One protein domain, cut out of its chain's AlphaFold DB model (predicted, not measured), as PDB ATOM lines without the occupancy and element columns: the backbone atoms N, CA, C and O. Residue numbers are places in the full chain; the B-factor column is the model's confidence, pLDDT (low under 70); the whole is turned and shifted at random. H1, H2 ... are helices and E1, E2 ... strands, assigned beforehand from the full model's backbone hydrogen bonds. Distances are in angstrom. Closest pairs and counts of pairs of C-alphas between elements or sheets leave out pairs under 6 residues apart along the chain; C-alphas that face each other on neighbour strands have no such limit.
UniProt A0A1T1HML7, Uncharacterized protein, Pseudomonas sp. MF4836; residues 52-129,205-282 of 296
ATOM      1  N   SER A  52      70.043 204.555 111.054       94.75
ATOM      2  CA  SER A  52      69.855 204.979 109.675       94.75
ATOM      3  C   SER A  52      70.455 206.369 109.452       94.75
ATOM      4  O   SER A  52      70.827 207.100 110.377       94.75
ATOM      5  N   GLN A  53      70.543 206.759 108.184       95.25
ATOM      6  CA  GLN A  53      71.000 208.093 107.824       95.25
ATOM      7  C   GLN A  53      70.114 209.191 108.441       95.25
ATOM      8  O   GLN A  53      70.632 210.204 108.906       95.25
ATOM      9  N   LEU A  54      68.794 208.974 108.455       95.00
ATOM     10  CA  LEU A  54      67.810 209.927 108.971       95.00
ATOM     11  C   LEU A  54      67.960 210.086 110.487       95.00
ATOM     12  O   LEU A  54      68.126 211.201 110.974       95.00
ATOM     13  N   GLU A  55      68.014 208.966 111.214       94.56
ATOM     14  CA  GLU A  55      68.191 208.963 112.673       94.56
ATOM     15  C   GLU A  55      69.525 209.596 113.080       94.56
ATOM     16  O   GLU A  55      69.593 210.322 114.066       94.56
ATOM     17  N   THR A  56      70.582 209.383 112.289       96.31
ATOM     18  CA  THR A  56      71.894 210.003 112.521       96.31
ATOM     19  C   THR A  56      71.815 211.534 112.454       96.31
ATOM     20  O   THR A  56      72.370 212.207 113.320       96.31
ATOM     21  N   VAL A  57      71.109 212.107 111.470       96.38
ATOM     22  CA  VAL A  57      70.900 213.571 111.386       96.38
ATOM     23  C   VAL A  57      69.994 214.071 112.504       96.38
ATOM     24  O   VAL A  57      70.253 215.134 113.066       96.38
ATOM     25  N   GLN A  58      68.977 213.293 112.873       95.81
ATOM     26  CA  GLN A  58      68.073 213.612 113.977       95.81
ATOM     27  C   GLN A  58      68.770 213.655 115.340       95.81
ATOM     28  O   GLN A  58      68.172 214.128 116.294       95.81
ATOM     29  N   LEU A  59      70.030 213.243 115.487       96.19
ATOM     30  CA  LEU A  59      70.773 213.486 116.728       96.19
ATOM     31  C   LEU A  59      71.183 214.960 116.908       96.19
ATOM     32  O   LEU A  59      71.542 215.372 118.011       96.19
ATOM     33  N   LEU A  60      71.152 215.763 115.841       95.75
ATOM     34  CA  LEU A  60      71.511 217.178 115.873       95.75
ATOM     35  C   LEU A  60      70.308 218.066 116.252       95.75
ATOM     36  O   LEU A  60      69.177 217.788 115.841       95.75
ATOM     37  N   PRO A  61      70.530 219.166 116.997       94.81
ATOM     38  CA  PRO A  61      69.479 220.133 117.304       94.81
ATOM     39  C   PRO A  61      69.034 220.886 116.047       94.81
ATOM     40  O   PRO A  61      69.851 221.191 115.182       94.81
ATOM     41  N   ALA A  62      67.760 221.274 115.978       93.06
ATOM     42  CA  ALA A  62      67.234 222.006 114.823       93.06
ATOM     43  C   ALA A  62      67.757 223.449 114.706       93.06
ATOM     44  O   ALA A  62      67.711 224.045 113.632       93.06
ATOM     45  N   LYS A  63      68.241 224.036 115.808       91.00
ATOM     46  CA  LYS A  63      68.735 225.419 115.857       91.00
ATOM     47  C   LYS A  63      70.173 225.498 116.354       91.00
ATOM     48  O   LYS A  63      70.620 224.691 117.166       91.00
ATOM     49  N   GLY A  64      70.873 226.545 115.920       85.88
ATOM     50  CA  GLY A  64      72.212 226.897 116.406       85.88
ATOM     51  C   GLY A  64      73.377 226.162 115.740       85.88
ATOM     52  O   GLY A  64      74.512 226.399 116.131       85.88
ATOM     53  N   ILE A  65      73.111 225.303 114.751       88.12
ATOM     54  CA  ILE A  65      74.141 224.593 113.964       88.12
ATOM     55  C   ILE A  65      74.316 225.137 112.543       88.12
ATOM     56  O   ILE A  65      75.237 224.730 111.853       88.12
ATOM     57  N   GLY A  66      73.426 226.021 112.075       89.94
ATOM     58  CA  GLY A  66      73.517 226.593 110.725       89.94
ATOM     59  C   GLY A  66      73.270 225.602 109.578       89.94
ATOM     60  O   GLY A  66      73.618 225.897 108.439       89.94
ATOM     61  N   LEU A  67      72.663 224.443 109.850       92.50
ATOM     62  CA  LEU A  67      72.373 223.402 108.864       92.50
ATOM     63  C   LEU A  67      70.873 223.139 108.757       92.50
ATOM     64  O   LEU A  67      70.177 223.057 109.767       92.50
ATOM     65  N   THR A  68      70.394 222.941 107.531       95.00
ATOM     66  CA  THR A  68      69.073 222.355 107.273       95.00
ATOM     67  C   THR A  68      69.150 220.829 107.324       95.00
ATOM     68  O   THR A  68      70.229 220.247 107.174       95.00
ATOM     69  N   TYR A  69      68.002 220.166 107.490       95.31
ATOM     70  CA  TYR A  69      67.919 218.703 107.475       95.31
ATOM     71  C   TYR A  69      68.474 218.111 106.171       95.31
ATOM     72  O   TYR A  69      69.372 217.269 106.205       95.31
ATOM     73  N   ASP A  70      68.037 218.627 105.019       96.31
ATOM     74  CA  ASP A  70      68.494 218.157 103.705       96.31
ATOM     75  C   ASP A  70      69.989 218.390 103.480       96.31
ATOM     76  O   ASP A  70      70.684 217.547 102.892       96.31
ATOM     77  N   ARG A  71      70.523 219.511 103.986       96.56
ATOM     78  CA  ARG A  71      71.959 219.778 103.910       96.56
ATOM     79  C   ARG A  71      72.737 218.788 104.766       96.56
ATOM     80  O   ARG A  71      73.706 218.222 104.266       96.56
ATOM     81  N   ALA A  72      72.307 218.535 106.001       97.06
ATOM     82  CA  ALA A  72      72.943 217.557 106.880       97.06
ATOM     83  C   ALA A  72      72.912 216.142 106.276       97.06
ATOM     84  O   ALA A  72      73.939 215.461 106.259       97.06
ATOM     85  N   ILE A  73      71.781 215.729 105.688       97.62
ATOM     86  CA  ILE A  73      71.651 214.463 104.949       97.62
ATOM     87  C   ILE A  73      72.654 214.397 103.797       97.62
ATOM     88  O   ILE A  73      73.362 213.397 103.660       97.62
ATOM     89  N   THR A  74      72.746 215.457 102.994       97.88
ATOM     90  CA  THR A  74      73.683 215.533 101.864       97.88
ATOM     91  C   THR A  74      75.131 215.415 102.331       97.88
ATOM     92  O   THR A  74      75.891 214.642 101.749       97.88
ATOM     93  N   LEU A  75      75.499 216.126 103.401       97.56
ATOM     94  CA  LEU A  75      76.847 216.118 103.964       97.56
ATOM     95  C   LEU A  75      77.260 214.726 104.428       97.56
ATOM     96  O   LEU A  75      78.244 214.184 103.934       97.56
ATOM     97  N   ILE A  76      76.484 214.090 105.306       97.38
ATOM     98  CA  ILE A  76      76.855 212.755 105.793       97.38
ATOM     99  C   ILE A  76      76.812 211.703 104.676       97.38
ATOM    100  O   ILE A  76      77.488 210.677 104.792       97.38
ATOM    101  N   ARG A  77      76.034 211.944 103.601       98.19
ATOM    102  CA  ARG A  77      75.958 211.048 102.441       98.19
ATOM    103  C   ARG A  77      77.195 211.126 101.568       98.19
ATOM    104  O   ARG A  77      77.903 210.135 101.392       98.19
ATOM    105  N   ASN A  78      77.394 212.314 101.017       98.19
ATOM    106  CA  ASN A  78      78.259 212.577  99.879       98.19
ATOM    107  C   ASN A  78      79.586 213.203 100.309       98.19
ATOM    108  O   ASN A  78      80.504 213.293  99.499       98.19
ATOM    109  N   GLY A  79      79.698 213.614 101.572       97.75
ATOM    110  CA  GLY A  79      80.826 214.386 102.050       97.75
ATOM    111  C   GLY A  79      80.824 215.806 101.488       97.75
ATOM    112  O   GLY A  79      79.866 216.272 100.864       97.75
ATOM    113  N   GLN A  80      81.931 216.499 101.717       97.62
ATOM    114  CA  GLN A  80      82.269 217.746 101.046       97.62
ATOM    115  C   GLN A  80      83.780 217.962 101.062       97.62
ATOM    116  O   GLN A  80      84.478 217.501 101.963       97.62
ATOM    117  N   SER A  81      84.272 218.702 100.075       96.69
ATOM    118  CA  SER A  81      85.662 219.135 100.007       96.69
ATOM    119  C   SER A  81      85.695 220.549  99.445       96.69
ATOM    120  O   SER A  81      85.666 220.748  98.234       96.69
ATOM    121  N   THR A  82      85.702 221.530 100.339       94.38
ATOM    122  CA  THR A  82      85.891 222.947 100.024       94.38
ATOM    123  C   THR A  82      87.190 223.438 100.659       94.38
ATOM    124  O   THR A  82      87.874 222.701 101.373       94.38
ATOM    125  N   GLU A  83      87.559 224.693 100.406       89.12
ATOM    126  CA  GLU A  83      88.729 225.302 101.044       89.12
ATOM    127  C   GLU A  83      88.625 225.251 102.578       89.12
ATOM    128  O   GLU A  83      89.578 224.874 103.262       89.12
ATOM    129  N   GLN A  84      87.436 225.538 103.112       87.62
ATOM    130  CA  GLN A  84      87.185 225.599 104.551       87.62
ATOM    131  C   GLN A  84      86.796 224.240 105.147       87.62
ATOM    132  O   GLN A  84      87.301 223.874 106.205       87.62
ATOM    133  N   HIS A  85      85.947 223.466 104.464       95.38
ATOM    134  CA  HIS A  85      85.333 222.260 105.018       95.38
ATOM    135  C   HIS A  85      85.809 220.993 104.320       95.38
ATOM    136  O   HIS A  85      85.830 220.916 103.092       95.38
ATOM    137  N   LEU A  86      86.110 219.960 105.104       97.62
ATOM    138  CA  LEU A  86      86.455 218.650 104.571       97.62
ATOM    139  C   LEU A  86      85.759 217.562 105.384       97.62
ATOM    140  O   LEU A  86      86.051 217.387 106.562       97.62
ATOM    141  N   LEU A  87      84.862 216.821 104.739       98.31
ATOM    142  CA  LEU A  87      84.132 215.700 105.320       98.31
ATOM    143  C   LEU A  87      84.122 214.534 104.318       98.31
ATOM    144  O   LEU A  87      83.595 214.703 103.217       98.31
ATOM    145  N   PRO A  88      84.657 213.355 104.667       98.12
ATOM    146  CA  PRO A  88      84.520 212.157 103.844       98.12
ATOM    147  C   PRO A  88      83.054 211.748 103.620       98.12
ATOM    148  O   PRO A  88      82.197 212.036 104.457       98.12
ATOM    149  N   PRO A  89      82.730 211.045 102.523       98.25
ATOM    150  CA  PRO A  89      81.389 210.514 102.306       98.25
ATOM    151  C   PRO A  89      81.074 209.361 103.269       98.25
ATOM    152  O   PRO A  89      81.958 208.751 103.869       98.25
ATOM    153  N   ARG A  90      79.794 208.989 103.358       97.69
ATOM    154  CA  ARG A  90      79.324 207.794 104.086       97.69
ATOM    155  C   ARG A  90      79.587 207.781 105.594       97.69
ATOM    156  O   ARG A  90      79.627 206.708 106.202       97.69
ATOM    157  N   MET A  91      79.656 208.956 106.219       97.88
ATOM    158  CA  MET A  91      79.956 209.102 107.649       97.88
ATOM    159  C   MET A  91      79.017 208.299 108.553       97.88
ATOM    160  O   MET A  91      79.484 207.677 109.502       97.88
ATOM    161  N   TRP A  92      77.712 208.239 108.259       97.06
ATOM    162  CA  TRP A  92      76.750 207.513 109.106       97.06
ATOM    163  C   TRP A  92      77.032 206.005 109.170       97.06
ATOM    164  O   TRP A  92      76.920 205.393 110.230       97.06
ATOM    165  N   VAL A  93      77.456 205.398 108.055       98.19
ATOM    166  CA  VAL A  93      77.825 203.974 108.017       98.19
ATOM    167  C   VAL A  93      79.037 203.741 108.906       98.19
ATOM    168  O   VAL A  93      79.037 202.838 109.740       98.19
ATOM    169  N   VAL A  94      80.058 204.582 108.762       98.38
ATOM    170  CA  VAL A  94      81.293 204.440 109.530       98.38
ATOM    171  C   VAL A  94      81.063 204.694 111.018       98.38
ATOM    172  O   VAL A  94      81.558 203.929 111.845       98.38
ATOM    173  N   LEU A  95      80.273 205.706 111.378       97.88
ATOM    174  CA  LEU A  95      79.898 205.981 112.765       97.88
ATOM    175  C   LEU A  95      79.213 204.768 113.407       97.88
ATOM    176  O   LEU A  95      79.501 204.450 114.556       97.88
ATOM    177  N   ASN A  96      78.368 204.035 112.680       97.69
ATOM    178  CA  ASN A  96      77.805 202.779 113.182       97.69
ATOM    179  C   ASN A  96      78.869 201.697 113.422       97.69
ATOM    180  O   ASN A  96      78.891 201.081 114.491       97.69
ATOM    181  N   LEU A  97      79.771 201.489 112.458       98.00
ATOM    182  CA  LEU A  97      80.850 200.500 112.568       98.00
ATOM    183  C   LEU A  97      81.763 200.790 113.765       98.00
ATOM    184  O   LEU A  97      82.040 199.903 114.572       98.00
ATOM    185  N   VAL A  98      82.191 202.043 113.906       98.06
ATOM    186  CA  VAL A  98      83.088 202.498 114.973       98.06
ATOM    187  C   VAL A  98      82.388 202.457 116.327       98.06
ATOM    188  O   VAL A  98      82.955 201.922 117.282       98.06
ATOM    189  N   ARG A  99      81.133 202.915 116.429       96.69
ATOM    190  CA  ARG A  99      80.393 202.819 117.697       96.69
ATOM    191  C   ARG A  99      80.254 201.376 118.169       96.69
ATOM    192  O   ARG A  99      80.401 201.117 119.361       96.69
ATOM    193  N   ARG A 100      80.049 200.422 117.256       96.12
ATOM    194  CA  ARG A 100      80.061 198.993 117.593       96.12
ATOM    195  C   ARG A 100      81.450 198.517 118.025       96.12
ATOM    196  O   ARG A 100      81.554 197.854 119.051       96.12
ATOM    197  N   LYS A 101      82.502 198.869 117.277       97.69
ATOM    198  CA  LYS A 101      83.893 198.466 117.552       97.69
ATOM    199  C   LYS A 101      84.374 198.885 118.948       97.69
ATOM    200  O   LYS A 101      85.056 198.105 119.601       97.69
ATOM    201  N   TYR A 102      83.995 200.078 119.411       97.69
ATOM    202  CA  TYR A 102      84.443 200.635 120.698       97.69
ATOM    203  C   TYR A 102      83.360 200.662 121.786       97.69
ATOM    204  O   TYR A 102      83.476 201.408 122.759       97.69
ATOM    205  N   TYR A 103      82.316 199.835 121.648       95.31
ATOM    206  CA  TYR A 103      81.255 199.664 122.650       95.31
ATOM    207  C   TYR A 103      80.511 200.960 123.028       95.31
ATOM    208  O   TYR A 103      80.113 201.152 124.175       95.31
ATOM    209  N   LEU A 104      80.262 201.839 122.061       95.62
ATOM    210  CA  LEU A 104      79.555 203.116 122.239       95.62
ATOM    211  C   LEU A 104      78.033 203.002 122.041       95.62
ATOM    212  O   LEU A 104      77.372 204.011 121.830       95.62
ATOM    213  N   LEU A 105      77.463 201.793 122.056       92.94
ATOM    214  CA  LEU A 105      76.088 201.545 121.599       92.94
ATOM    215  C   LEU A 105      74.983 201.906 122.603       92.94
ATOM    216  O   LEU A 105      73.827 201.977 122.197       92.94
ATOM    217  N   SER A 106      75.291 202.135 123.886       93.06
ATOM    218  CA  SER A 106      74.267 202.630 124.816       93.06
ATOM    219  C   SER A 106      73.849 204.050 124.424       93.06
ATOM    220  O   SER A 106      74.670 204.826 123.925       93.06
ATOM    221  N   ALA A 107      72.583 204.408 124.674       93.81
ATOM    222  CA  ALA A 107      72.073 205.752 124.394       93.81
ATOM    223  C   ALA A 107      72.968 206.834 125.019       93.81
ATOM    224  O   ALA A 107      73.292 207.829 124.377       93.81
ATOM    225  N   LEU A 108      73.440 206.586 126.240       95.25
ATOM    226  CA  LEU A 108      74.293 207.492 126.997       95.25
ATOM    227  C   LEU A 108      75.696 207.640 126.390       95.25
ATOM    228  O   LEU A 108      76.134 208.759 126.123       95.25
ATOM    229  N   ARG A 109      76.384 206.526 126.096       96.56
ATOM    230  CA  ARG A 109      77.714 206.569 125.462       96.56
ATOM    231  C   ARG A 109      77.643 207.191 124.073       96.56
ATOM    232  O   ARG A 109      78.486 208.025 123.746       96.56
ATOM    233  N   THR A 110      76.630 206.834 123.273       96.62
ATOM    234  CA  THR A 110      76.410 207.470 121.968       96.62
ATOM    235  C   THR A 110      76.158 208.962 122.144       96.62
ATOM    236  O   THR A 110      76.784 209.733 121.432       96.62
ATOM    237  N   ALA A 111      75.303 209.394 123.074       97.38
ATOM    238  CA  ALA A 111      75.008 210.812 123.263       97.38
ATOM    239  C   ALA A 111      76.232 211.613 123.726       97.38
ATOM    240  O   ALA A 111      76.462 212.713 123.226       97.38
ATOM    241  N   HIS A 112      77.054 211.066 124.627       98.31
ATOM    242  CA  HIS A 112      78.315 211.698 125.019       98.31
ATOM    243  C   HIS A 112      79.273 211.820 123.847       98.31
ATOM    244  O   HIS A 112      79.786 212.909 123.598       98.31
ATOM    245  N   PHE A 113      79.490 210.728 123.113       98.00
ATOM    246  CA  PHE A 113      80.331 210.748 121.924       98.00
ATOM    247  C   PHE A 113      79.796 211.765 120.908       98.00
ATOM    248  O   PHE A 113      80.542 212.625 120.446       98.00
ATOM    249  N   TRP A 114      78.485 211.750 120.653       97.69
ATOM    250  CA  TRP A 114      77.808 212.660 119.734       97.69
ATOM    251  C   TRP A 114      77.955 214.128 120.135       97.69
ATOM    252  O   TRP A 114      78.253 214.981 119.301       97.69
ATOM    253  N   GLY A 115      77.799 214.428 121.426       97.38
ATOM    254  CA  GLY A 115      77.943 215.778 121.958       97.38
ATOM    255  C   GLY A 115      79.335 216.361 121.723       97.38
ATOM    256  O   GLY A 115      79.468 217.550 121.432       97.38
ATOM    257  N   GLN A 116      80.368 215.515 121.795       98.19
ATOM    258  CA  GLN A 116      81.736 215.913 121.481       98.19
ATOM    259  C   GLN A 116      81.931 216.049 119.970       98.19
ATOM    260  O   GLN A 116      82.332 217.122 119.528       98.19
ATOM    261  N   ILE A 117      81.593 215.034 119.165       97.44
ATOM    262  CA  ILE A 117      81.850 215.101 117.718       97.44
ATOM    263  C   ILE A 117      81.099 216.252 117.052       97.44
ATOM    264  O   ILE A 117      81.668 216.924 116.203       97.44
ATOM    265  N   ALA A 118      79.851 216.528 117.444       97.12
ATOM    266  CA  ALA A 118      79.078 217.623 116.869       97.12
ATOM    267  C   ALA A 118      79.757 218.974 117.134       97.12
ATOM    268  O   ALA A 118      79.783 219.824 116.251       97.12
ATOM    269  N   GLN A 119      80.379 219.150 118.303       97.12
ATOM    270  CA  GLN A 119      81.166 220.343 118.591       97.12
ATOM    271  C   GLN A 119      82.494 220.371 117.822       97.12
ATOM    272  O   GLN A 119      82.856 221.408 117.274       97.12
ATOM    273  N   GLU A 120      83.222 219.257 117.783       97.12
ATOM    274  CA  GLU A 120      84.550 219.170 117.157       97.12
ATOM    275  C   GLU A 120      84.521 219.244 115.623       97.12
ATOM    276  O   GLU A 120      85.538 219.522 114.984       97.12
ATOM    277  N   THR A 121      83.360 218.981 115.021       96.69
ATOM    278  CA  THR A 121      83.177 218.927 113.563       96.69
ATOM    279  C   THR A 121      82.272 220.020 113.016       96.69
ATOM    280  O   THR A 121      81.894 219.965 111.844       96.69
ATOM    281  N   ASP A 122      81.895 220.988 113.857       94.69
ATOM    282  CA  ASP A 122      80.968 222.062 113.497       94.69
ATOM    283  C   ASP A 122      79.629 221.521 112.955       94.69
ATOM    284  O   ASP A 122      79.152 221.891 111.887       94.69
ATOM    285  N   GLY A 123      79.050 220.546 113.661       94.00
ATOM    286  CA  GLY A 123      77.815 219.874 113.260       94.00
ATOM    287  C   GLY A 123      77.990 218.890 112.101       94.00
ATOM    288  O   GLY A 123      77.091 218.769 111.276       94.00
ATOM    289  N   LEU A 124      79.120 218.171 112.043       94.06
ATOM    290  CA  LEU A 124      79.504 217.251 110.959       94.06
ATOM    291  C   LEU A 124      79.764 217.949 109.619       94.06
ATOM    292  O   LEU A 124      79.509 217.377 108.562       94.06
ATOM    293  N   GLN A 125      80.288 219.173 109.640       95.62
ATOM    294  CA  GLN A 125      80.696 219.887 108.433       95.62
ATOM    295  C   GLN A 125      82.165 219.646 108.081       95.62
ATOM    296  O   GLN A 125      82.511 219.613 106.901       95.62
ATOM    297  N   THR A 126      83.039 219.434 109.063       97.44
ATOM    298  CA  THR A 126      84.461 219.184 108.801       97.44
ATOM    299  C   THR A 126      85.067 218.212 109.806       97.44
ATOM    300  O   THR A 126      84.725 218.228 110.978       97.44
ATOM    301  N   VAL A 127      86.000 217.372 109.365       98.19
ATOM    302  CA  VAL A 127      86.887 216.578 110.236       98.19
ATOM    303  C   VAL A 127      88.314 217.105 110.224       98.19
ATOM    304  O   VAL A 127      89.202 216.472 110.776       98.19
ATOM    305  N   ARG A 128      88.567 218.230 109.556       97.50
ATOM    306  CA  ARG A 128      89.862 218.909 109.549       97.50
ATOM    307  C   ARG A 128      89.722 220.197 110.341       97.50
ATOM    308  O   ARG A 128      88.832 220.993 110.043       97.50
ATOM    309  N   GLU A 129      90.597 220.390 111.319       96.00
ATOM    310  CA  GLU A 129      90.696 221.636 112.072       96.00
ATOM    311  C   GLU A 129      90.799 222.843 111.128       96.00
ATOM    312  O   GLU A 129      91.431 222.749 110.077       96.00
ATOM    313  N   GLU A 205      92.247 206.450 125.842       94.62
ATOM    314  CA  GLU A 205      92.696 207.572 126.662       94.62
ATOM    315  C   GLU A 205      92.504 207.295 128.153       94.62
ATOM    316  O   GLU A 205      91.381 207.144 128.632       94.62
ATOM    317  N   ALA A 206      93.612 207.296 128.898       93.44
ATOM    318  CA  ALA A 206      93.584 207.206 130.349       93.44
ATOM    319  C   ALA A 206      93.025 208.505 130.944       93.44
ATOM    320  O   ALA A 206      93.549 209.608 130.730       93.44
ATOM    321  N   THR A 207      91.937 208.389 131.692       95.44
ATOM    322  CA  THR A 207      91.204 209.553 132.173       95.44
ATOM    323  C   THR A 207      91.831 210.174 133.415       95.44
ATOM    324  O   THR A 207      92.640 209.576 134.125       95.44
ATOM    325  N   ARG A 208      91.545 211.463 133.618       95.25
ATOM    326  CA  ARG A 208      92.188 212.290 134.643       95.25
ATOM    327  C   ARG A 208      91.211 213.281 135.249       95.25
ATOM    328  O   ARG A 208      90.412 213.881 134.523       95.25
ATOM    329  N   ASP A 209      91.373 213.521 136.543       93.06
ATOM    330  CA  ASP A 209      90.687 214.570 137.287       93.06
ATOM    331  C   ASP A 209      91.608 215.717 137.666       93.06
ATOM    332  O   ASP A 209      92.835 215.600 137.744       93.06
ATOM    333  N   ARG A 210      90.971 216.865 137.873       92.44
ATOM    334  CA  ARG A 210      91.626 218.106 138.251       92.44
ATOM    335  C   ARG A 210      91.593 218.246 139.765       92.44
ATOM    336  O   ARG A 210      90.520 218.412 140.335       92.44
ATOM    337  N   TYR A 211      92.765 218.274 140.387       93.56
ATOM    338  CA  TYR A 211      92.916 218.490 141.824       93.56
ATOM    339  C   TYR A 211      93.522 219.859 142.088       93.56
ATOM    340  O   TYR A 211      94.481 220.254 141.418       93.56
ATOM    341  N   ALA A 212      92.971 220.577 143.066       95.00
ATOM    342  CA  ALA A 212      93.545 221.835 143.519       95.00
ATOM    343  C   ALA A 212      94.980 221.608 144.012       95.00
ATOM    344  O   ALA A 212      95.291 220.603 144.667       95.00
ATOM    345  N   ASN A 213      95.867 222.532 143.663       94.81
ATOM    346  CA  ASN A 213      97.189 222.569 144.267       94.81
ATOM    347  C   ASN A 213      97.140 223.316 145.606       94.81
ATOM    348  O   ASN A 213      96.234 224.127 145.813       94.81
ATOM    349  N   PRO A 214      98.099 223.055 146.514       94.44
ATOM    350  CA  PRO A 214      98.212 223.810 147.755       94.44
ATOM    351  C   PRO A 214      98.321 225.325 147.498       94.44
ATOM    352  O   PRO A 214      98.899 225.719 146.473       94.44
ATOM    353  N   PRO A 215      97.819 226.175 148.416       93.75
ATOM    354  CA  PRO A 215      98.005 227.623 148.343       93.75
ATOM    355  C   PRO A 215      99.478 227.997 148.112       93.75
ATOM    356  O   PRO A 215     100.370 227.398 148.706       93.75
ATOM    357  N   GLY A 216      99.736 228.961 147.223       92.62
ATOM    358  CA  GLY A 216     101.094 229.390 146.844       92.62
ATOM    359  C   GLY A 216     101.721 228.634 145.662       92.62
ATOM    360  O   GLY A 216     102.801 229.001 145.207       92.62
ATOM    361  N   SER A 217     101.053 227.613 145.116       93.38
ATOM    362  CA  SER A 217     101.528 226.912 143.914       93.38
ATOM    363  C   SER A 217     101.408 227.773 142.648       93.38
ATOM    364  O   SER A 217     100.389 228.424 142.436       93.38
ATOM    365  N   LEU A 218     102.395 227.687 141.743       93.38
ATOM    366  CA  LEU A 218     102.412 228.428 140.464       93.38
ATOM    367  C   LEU A 218     101.195 228.153 139.567       93.38
ATOM    368  O   LEU A 218     100.755 229.019 138.817       93.38
ATOM    369  N   LYS A 219     100.666 226.925 139.612       92.19
ATOM    370  CA  LYS A 219      99.445 226.535 138.899       92.19
ATOM    371  C   LYS A 219      98.337 226.255 139.912       92.19
ATOM    372  O   LYS A 219      98.601 225.537 140.877       92.19
ATOM    373  N   PRO A 220      97.092 226.699 139.663       92.31
ATOM    374  CA  PRO A 220      95.980 226.507 140.598       92.31
ATOM    375  C   PRO A 220      95.545 225.039 140.743       92.31
ATOM    376  O   PRO A 220      94.875 224.676 141.708       92.31
ATOM    377  N   TYR A 221      95.914 224.176 139.796       93.81
ATOM    378  CA  TYR A 221      95.549 222.764 139.812       93.81
ATOM    379  C   TYR A 221      96.575 221.879 139.103       93.81
ATOM    380  O   TYR A 221      97.408 222.350 138.324       93.81
ATOM    381  N   ARG A 222      96.460 220.570 139.340       93.19
ATOM    382  CA  ARG A 222      97.168 219.501 138.626       93.19
ATOM    383  C   ARG A 222      96.187 218.449 138.107       93.19
ATOM    384  O   ARG A 222      95.092 218.297 138.649       93.19
ATOM    385  N   TRP A 223      96.593 217.731 137.067       93.06
ATOM    386  CA  TRP A 223      95.854 216.586 136.535       93.06
ATOM    387  C   TRP A 223      96.398 215.298 137.140       93.06
ATOM    388  O   TRP A 223      97.606 215.073 137.110       93.06
ATOM    389  N   VAL A 224      95.513 214.462 137.670       94.25
ATOM    390  CA  VAL A 224      95.858 213.170 138.274       94.25
ATOM    391  C   VAL A 224      95.027 212.093 137.589       94.25
ATOM    392  O   VAL A 224      93.855 212.326 137.301       94.25
ATOM    393  N   LEU A 225      95.639 210.946 137.285       95.06
ATOM    394  CA  LEU A 225      94.919 209.783 136.760       95.06
ATOM    395  C   LEU A 225      93.830 209.373 137.749       95.06
ATOM    396  O   LEU A 225      94.084 209.272 138.944       95.06
ATOM    397  N   ASP A 226      92.624 209.155 137.240       91.12
ATOM    398  CA  ASP A 226      91.451 208.836 138.062       91.12
ATOM    399  C   ASP A 226      91.276 207.332 138.321       91.12
ATOM    400  O   ASP A 226      90.306 206.919 138.950       91.12
ATOM    401  N   GLY A 227      92.190 206.506 137.802       88.69
ATOM    402  CA  GLY A 227      92.131 205.048 137.902       88.69
ATOM    403  C   GLY A 227      91.053 204.397 137.030       88.69
ATOM    404  O   GLY A 227      90.938 203.173 137.028       88.69
ATOM    405  N   LYS A 228      90.278 205.178 136.268       87.19
ATOM    406  CA  LYS A 228      89.299 204.646 135.324       87.19
ATOM    407  C   LYS A 228      89.990 204.213 134.031       87.19
ATOM    408  O   LYS A 228      91.033 204.737 133.640       87.19
ATOM    409  N   THR A 229      89.390 203.238 133.352       87.88
ATOM    410  CA  THR A 229      90.009 202.602 132.183       87.88
ATOM    411  C   THR A 229      90.043 203.524 130.966       87.88
ATOM    412  O   THR A 229      91.041 203.536 130.254       87.88
ATOM    413  N   ASN A 230      88.954 204.257 130.698       95.12
ATOM    414  CA  ASN A 230      88.811 205.102 129.507       95.12
ATOM    415  C   ASN A 230      87.597 206.046 129.569       95.12
ATOM    416  O   ASN A 230      86.831 206.055 130.535       95.12
ATOM    417  N   ILE A 231      87.362 206.811 128.499       97.12
ATOM    418  CA  ILE A 231      86.249 207.767 128.435       97.12
ATOM    419  C   ILE A 231      84.876 207.067 128.502       97.12
ATOM    420  O   ILE A 231      83.956 207.641 129.081       97.12
ATOM    421  N   ASN A 232      84.728 205.814 128.036       96.25
ATOM    422  CA  ASN A 232      83.468 205.063 128.198       96.25
ATOM    423  C   ASN A 232      83.070 204.948 129.673       96.25
ATOM    424  O   ASN A 232      81.946 205.274 130.029       96.25
ATOM    425  N   THR A 233      84.012 204.582 130.543       94.25
ATOM    426  CA  THR A 233      83.734 204.458 131.986       94.25
ATOM    427  C   THR A 233      83.375 205.786 132.658       94.25
ATOM    428  O   THR A 233      82.758 205.801 133.721       94.25
ATOM    429  N   ARG A 234      83.738 206.928 132.057       93.88
ATOM    430  CA  ARG A 234      83.235 208.237 132.492       93.88
ATOM    431  C   ARG A 234      81.848 208.527 131.947       93.88
ATOM    432  O   ARG A 234      81.027 209.022 132.709       93.88
ATOM    433  N   ALA A 235      81.603 208.199 130.686       95.50
ATOM    434  CA  ALA A 235      80.302 208.360 130.055       95.50
ATOM    435  C   ALA A 235      79.206 207.521 130.732       95.50
ATOM    436  O   ALA A 235      78.054 207.900 130.649       95.50
ATOM    437  N   ASP A 236      79.542 206.431 131.428       94.44
ATOM    438  CA  ASP A 236      78.569 205.593 132.150       94.44
ATOM    439  C   ASP A 236      78.254 206.062 133.583       94.44
ATOM    440  O   ASP A 236      77.660 205.313 134.356       94.44
ATOM    441  N   SER A 237      78.687 207.262 133.985       88.75
ATOM    442  CA  SER A 237      78.599 207.678 135.397       88.75
ATOM    443  C   SER A 237      77.173 208.013 135.859       88.75
ATOM    444  O   SER A 237      76.927 208.012 137.063       88.75
ATOM    445  N   SER A 238      76.251 208.296 134.932       89.56
ATOM    446  CA  SER A 238      74.921 208.851 135.229       89.56
ATOM    447  C   SER A 238      73.844 208.256 134.316       89.56
ATOM    448  O   SER A 238      74.148 207.764 133.242       89.56
ATOM    449  N   ILE A 239      72.565 208.323 134.691       85.81
ATOM    450  CA  ILE A 239      71.429 208.042 133.792       85.81
ATOM    451  C   ILE A 239      70.408 209.159 133.988       85.81
ATOM    452  O   ILE A 239      70.177 209.586 135.118       85.81
ATOM    453  N   PHE A 240      69.787 209.624 132.903       90.19
ATOM    454  CA  PHE A 240      68.843 210.738 132.957       90.19
ATOM    455  C   PHE A 240      67.465 210.319 132.446       90.19
ATOM    456  O   PHE A 240      67.326 209.832 131.330       90.19
ATOM    457  N   GLN A 241      66.423 210.568 133.236       88.25
ATOM    458  CA  GLN A 241      65.030 210.520 132.762       88.25
ATOM    459  C   GLN A 241      64.510 211.924 132.426       88.25
ATOM    460  O   GLN A 241      63.672 212.108 131.542       88.25
ATOM    461  N   VAL A 242      65.050 212.936 133.112       88.19
ATOM    462  CA  VAL A 242      64.698 214.346 132.957       88.19
ATOM    463  C   VAL A 242      65.967 215.137 132.644       88.19
ATOM    464  O   VAL A 242      66.956 215.046 133.362       88.19
ATOM    465  N   LEU A 243      65.938 215.917 131.563       91.62
ATOM    466  CA  LEU A 243      67.068 216.710 131.063       91.62
ATOM    467  C   LEU A 243      66.986 218.199 131.437       91.62
ATOM    468  O   LEU A 243      67.768 218.999 130.927       91.62
ATOM    469  N   THR A 244      66.033 218.590 132.284       87.81
ATOM    470  CA  THR A 244      65.903 219.969 132.792       87.81
ATOM    471  C   THR A 244      66.758 220.236 134.031       87.81
ATOM    472  O   THR A 244      66.905 221.391 134.416       87.81
ATOM    473  N   ASP A 245      67.332 219.200 134.653       90.12
ATOM    474  CA  ASP A 245      68.355 219.363 135.691       90.12
ATOM    475  C   ASP A 245      69.689 219.754 135.039       90.12
ATOM    476  O   ASP A 245      70.553 218.922 134.744       90.12
ATOM    477  N   GLU A 246      69.833 221.049 134.766       89.88
ATOM    478  CA  GLU A 246      71.024 221.582 134.111       89.88
ATOM    479  C   GLU A 246      72.288 221.343 134.935       89.88
ATOM    480  O   GLU A 246      73.353 221.166 134.349       89.88
ATOM    481  N   GLN A 247      72.208 221.319 136.268       93.81
ATOM    482  CA  GLN A 247      73.389 221.171 137.112       93.81
ATOM    483  C   GLN A 247      73.989 219.771 136.963       93.81
ATOM    484  O   GLN A 247      75.183 219.647 136.674       93.81
ATOM    485  N   THR A 248      73.166 218.730 137.106       93.94
ATOM    486  CA  THR A 248      73.633 217.340 137.018       93.94
ATOM    487  C   THR A 248      74.067 216.998 135.594       93.94
ATOM    488  O   THR A 248      75.162 216.465 135.401       93.94
ATOM    489  N   VAL A 249      73.277 217.380 134.582       95.62
ATOM    490  CA  VAL A 249      73.637 217.150 133.171       95.62
ATOM    491  C   VAL A 249      74.934 217.881 132.813       95.62
ATOM    492  O   VAL A 249      75.817 217.303 132.180       95.62
ATOM    493  N   SER A 250      75.101 219.137 133.243       96.38
ATOM    494  CA  SER A 250      76.324 219.899 132.966       96.38
ATOM    495  C   SER A 250      77.548 219.291 133.638       96.38
ATOM    496  O   SER A 250      78.611 219.236 133.020       96.38
ATOM    497  N   ALA A 251      77.423 218.828 134.885       95.94
ATOM    498  CA  ALA A 251      78.521 218.189 135.605       95.94
ATOM    499  C   ALA A 251      78.985 216.899 134.908       95.94
ATOM    500  O   ALA A 251      80.188 216.680 134.742       95.94
ATOM    501  N   ASP A 252      78.039 216.089 134.440       97.00
ATOM    502  CA  ASP A 252      78.295 214.830 133.746       97.00
ATOM    503  C   ASP A 252      78.904 215.041 132.344       97.00
ATOM    504  O   ASP A 252      79.948 214.473 132.001       97.00
ATOM    505  N   VAL A 253      78.361 215.976 131.559       97.94
ATOM    506  CA  VAL A 253      78.947 216.346 130.260       97.94
ATOM    507  C   VAL A 253      80.328 216.985 130.430       97.94
ATOM    508  O   VAL A 253      81.226 216.723 129.627       97.94
ATOM    509  N   LEU A 254      80.550 217.793 131.470       97.12
ATOM    510  CA  LEU A 254      81.862 218.371 131.784       97.12
ATOM    511  C   LEU A 254      82.888 217.294 132.157       97.12
ATOM    512  O   LEU A 254      84.047 217.374 131.735       97.12
ATOM    513  N   ASN A 255      82.464 216.289 132.923       95.31
ATOM    514  CA  ASN A 255      83.276 215.141 133.318       95.31
ATOM    515  C   ASN A 255      83.852 214.400 132.094       95.31
ATOM    516  O   ASN A 255      85.046 214.082 132.077       95.31
ATOM    517  N   VAL A 256      83.049 214.221 131.039       97.31
ATOM    518  CA  VAL A 256      83.491 213.653 129.753       97.31
ATOM    519  C   VAL A 256      84.278 214.665 128.915       97.31
ATOM    520  O   VAL A 256      85.364 214.351 128.425       97.31
ATOM    521  N   THR A 257      83.784 215.900 128.791       97.75
ATOM    522  CA  THR A 257      84.392 216.953 127.956       97.75
ATOM    523  C   THR A 257      85.850 217.189 128.324       97.75
ATOM    524  O   THR A 257      86.687 217.302 127.437       97.75
ATOM    525  N   ARG A 258      86.197 217.190 129.618       96.00
ATOM    526  CA  ARG A 258      87.583 217.379 130.078       96.00
ATOM    527  C   ARG A 258      88.560 216.321 129.579       96.00
ATOM    528  O   ARG A 258      89.759 216.574 129.609       96.00
ATOM    529  N   GLN A 259      88.090 215.151 129.155       95.88
ATOM    530  CA  GLN A 259      88.952 214.096 128.619       95.88
ATOM    531  C   GLN A 259      89.241 214.279 127.126       95.88
ATOM    532  O   GLN A 259      90.275 213.829 126.637       95.88
ATOM    533  N   VAL A 260      88.349 214.980 126.427       96.00
ATOM    534  CA  VAL A 260      88.486 215.331 125.010       96.00
ATOM    535  C   VAL A 260      89.189 216.678 124.858       96.00
ATOM    536  O   VAL A 260      90.195 216.791 124.171       96.00
ATOM    537  N   ASN A 261      88.711 217.687 125.582       94.19
ATOM    538  CA  ASN A 261      89.259 219.031 125.624       94.19
ATOM    539  C   ASN A 261      89.464 219.452 127.084       94.19
ATOM    540  O   ASN A 261      88.524 219.815 127.794       94.19
ATOM    541  N   ARG A 262      90.724 219.439 127.532       90.69
ATOM    542  CA  ARG A 262      91.114 219.714 128.929       90.69
ATOM    543  C   ARG A 262      90.714 221.118 129.404       90.69
ATOM    544  O   ARG A 262      90.478 221.301 130.597       90.69
ATOM    545  N   ALA A 263      90.605 222.083 128.489       91.19
ATOM    546  CA  ALA A 263      90.147 223.443 128.779       91.19
ATOM    547  C   ALA A 263      88.613 223.562 128.849       91.19
ATOM    548  O   ALA A 263      88.103 224.603 129.251       91.19
ATOM    549  N   ALA A 264      87.881 222.500 128.493       93.69
ATOM    550  CA  ALA A 264      86.422 222.448 128.449       93.69
ATOM    551  C   ALA A 264      85.785 223.574 127.613       93.69
ATOM    552  O   ALA A 264      84.734 224.108 127.965       93.69
ATOM    553  N   LEU A 265      86.423 223.935 126.493       94.56
ATOM    554  CA  LEU A 265      85.895 224.955 125.588       94.56
ATOM    555  C   LEU A 265      84.560 224.511 124.976       94.56
ATOM    556  O   LEU A 265      84.376 223.336 124.629       94.56
ATOM    557  N   HIS A 266      83.659 225.483 124.806       96.25
ATOM    558  CA  HIS A 266      82.325 225.312 124.218       96.25
ATOM    559  C   HIS A 266      81.448 224.292 124.962       96.25
ATOM    560  O   HIS A 266      80.684 223.544 124.349       96.25
ATOM    561  N   LEU A 267      81.590 224.218 126.290       96.88
ATOM    562  CA  LEU A 267      80.833 223.287 127.126       96.88
ATOM    563  C   LEU A 267      79.315 223.449 126.954       96.88
ATOM    564  O   LEU A 267      78.608 222.451 126.893       96.88
ATOM    565  N   ASP A 268      78.829 224.682 126.814       95.81
ATOM    566  CA  ASP A 268      77.423 225.010 126.558       95.81
ATOM    567  C   ASP A 268      76.884 224.301 125.303       95.81
ATOM    568  O   ASP A 268      75.832 223.655 125.337       95.81
ATOM    569  N   ARG A 269      77.649 224.333 124.206       95.81
ATOM    570  CA  ARG A 269      77.294 223.653 122.955       95.81
ATOM    571  C   ARG A 269      77.354 222.137 123.105       95.81
ATOM    572  O   ARG A 269      76.437 221.454 122.661       95.81
ATOM    573  N   ARG A 270      78.375 221.606 123.783       97.69
ATOM    574  CA  ARG A 270      78.512 220.158 124.045       97.69
ATOM    575  C   ARG A 270      77.360 219.620 124.890       97.69
ATOM    576  O   ARG A 270      76.829 218.559 124.566       97.69
ATOM    577  N   ILE A 271      76.940 220.356 125.924       97.00
ATOM    578  CA  ILE A 271      75.761 220.031 126.743       97.00
ATOM    579  C   ILE A 271      74.518 220.006 125.865       97.00
ATOM    580  O   ILE A 271      73.758 219.039 125.902       97.00
ATOM    581  N   ARG A 272      74.330 221.033 125.029       95.69
ATOM    582  CA  ARG A 272      73.210 221.074 124.088       95.69
ATOM    583  C   ARG A 272      73.214 219.837 123.190       95.69
ATOM    584  O   ARG A 272      72.244 219.088 123.200       95.69
ATOM    585  N   TYR A 273      74.296 219.577 122.462       97.19
ATOM    586  CA  TYR A 273      74.383 218.435 121.548       97.19
ATOM    587  C   TYR A 273      74.171 217.089 122.251       97.19
ATOM    588  O   TYR A 273      73.461 216.240 121.715       97.19
ATOM    589  N   PHE A 274      74.702 216.917 123.466       97.56
ATOM    590  CA  PHE A 274      74.434 215.741 124.292       97.56
ATOM    591  C   PHE A 274      72.936 215.565 124.563       97.56
ATOM    592  O   PHE A 274      72.395 214.497 124.295       97.56
ATOM    593  N   LYS A 275      72.248 216.608 125.048       96.50
ATOM    594  CA  LYS A 275      70.821 216.538 125.408       96.50
ATOM    595  C   LYS A 275      69.952 216.156 124.214       96.50
ATOM    596  O   LYS A 275      69.093 215.288 124.344       96.50
ATOM    597  N   TYR A 276      70.189 216.775 123.056       95.81
ATOM    598  CA  TYR A 276      69.425 216.493 121.837       95.81
ATOM    599  C   TYR A 276      69.680 215.078 121.306       95.81
ATOM    600  O   TYR A 276      68.724 214.396 120.937       95.81
ATOM    601  N   ALA A 277      70.926 214.597 121.344       96.56
ATOM    602  CA  ALA A 277      71.233 213.217 120.983       96.56
ATOM    603  C   ALA A 277      70.607 212.223 121.973       96.56
ATOM    604  O   ALA A 277      69.955 211.269 121.560       96.56
ATOM    605  N   TYR A 278      70.749 212.460 123.278       95.94
ATOM    606  CA  TYR A 278      70.234 211.558 124.307       95.94
ATOM    607  C   TYR A 278      68.708 211.479 124.298       95.94
ATOM    608  O   TYR A 278      68.160 210.386 124.398       95.94
ATOM    609  N   LYS A 279      68.018 212.609 124.087       94.31
ATOM    610  CA  LYS A 279      66.561 212.637 123.907       94.31
ATOM    611  C   LYS A 279      66.101 211.790 122.717       94.31
ATOM    612  O   LYS A 279      65.048 211.173 122.803       94.31
ATOM    613  N   MET A 280      66.861 211.781 121.622       92.44
ATOM    614  CA  MET A 280      66.525 210.995 120.430       92.44
ATOM    615  C   MET A 280      66.818 209.496 120.614       92.44
ATOM    616  O   MET A 280      66.162 208.660 120.005       92.44
ATOM    617  N   LEU A 281      67.812 209.152 121.437       92.81
ATOM    618  CA  LEU A 281      68.302 207.778 121.603       92.81
ATOM    619  C   LEU A 281      67.690 207.026 122.788       92.81
ATOM    620  O   LEU A 281      67.738 205.798 122.811       92.81
ATOM    621  N   SER A 282      67.212 207.743 123.803       90.06
ATOM    622  CA  SER A 282      66.699 207.160 125.039       90.06
ATOM    623  C   SER A 282      65.175 207.181 125.061       90.06
ATOM    624  O   SER A 282      64.562 208.249 125.069       90.06
TER     625      SER A 282
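AT A GLANCE: This is residues 52 to 129 and 205 to 282 of the 296 residues of an uncharacterized protein of Pseudomonas sp. MF4836 (UniProt A0A1T1HML7). Two groups of crossed helices, H1 to H3 at one end and H4 to H7 round the middle, are followed at the far end by a strand hairpin, E1 and E2, whose tip, residues 214 to 219, sticks out. H4 lies nearest the middle and packs on H7. The 156 printed residues include seven named helices and two strands, in the order H1 H2 H3 H4 E1 E2 H5 H6 H7; the sheet, E1 - E2, is antiparallel and the class is mostly helix. The whole is compact, with a radius of gyration of the C-alphas of 16.7 A and spans of 54 by 39 by 30 A.

HOW THE PARTS SIT: Start at H1, residues 53 to 58, and H2, residues 69 to 78, a helical hairpin; they touch, closest at the C-alphas of Val 57 and Ala 72, 6.4 A. H3, residues 91 to 101, touches H2, closest at C-alphas 76 and 91, 5.1 A. Next, H4, residues 107 to 120, touches H7, residues 267 to 281, at a steep tilt of 41 degrees, opposite ways; C-alphas 115 and 274 are closest, 4.2 A. After the cut, look for the hairpin of E1, residues 208 to 212, and E2, residues 221 to 225, with N 209 and O 224 within hydrogen-bond range, 2.9 A. H5, residues 231 to 235, touches H6, residues 246 to 260, closest at C-alphas 234 and 256, 6.1 A. H6 touches H7 about perpendicular, 75 degrees, closest at C-alphas 253 and 271, 6.0 A. Every O i to N i+4 pair is within range in H1, H2, H3, H5 and H7, but 9 of 10 in H4 and 9 of 11 in H6.

IN THESE COORDINATES: Find C-alpha 53 at (71.000, 208.093, 107.824), where H1 begins. H4 runs 19.7 A; H6 and H7 each run 20.7 A, H7 ending at C-alpha 281, (68.302, 207.778, 121.603).

THE WHOLE: The C-alphas of Asp 70 and Gly 216 are farthest apart, 55.2 A. Residues 130 to 204 are not printed; C-alphas 129 and 205 are 20.4 A apart. The link from H2 to H3 is long, 12 residues. No printed residue is under 70 in pLDDT.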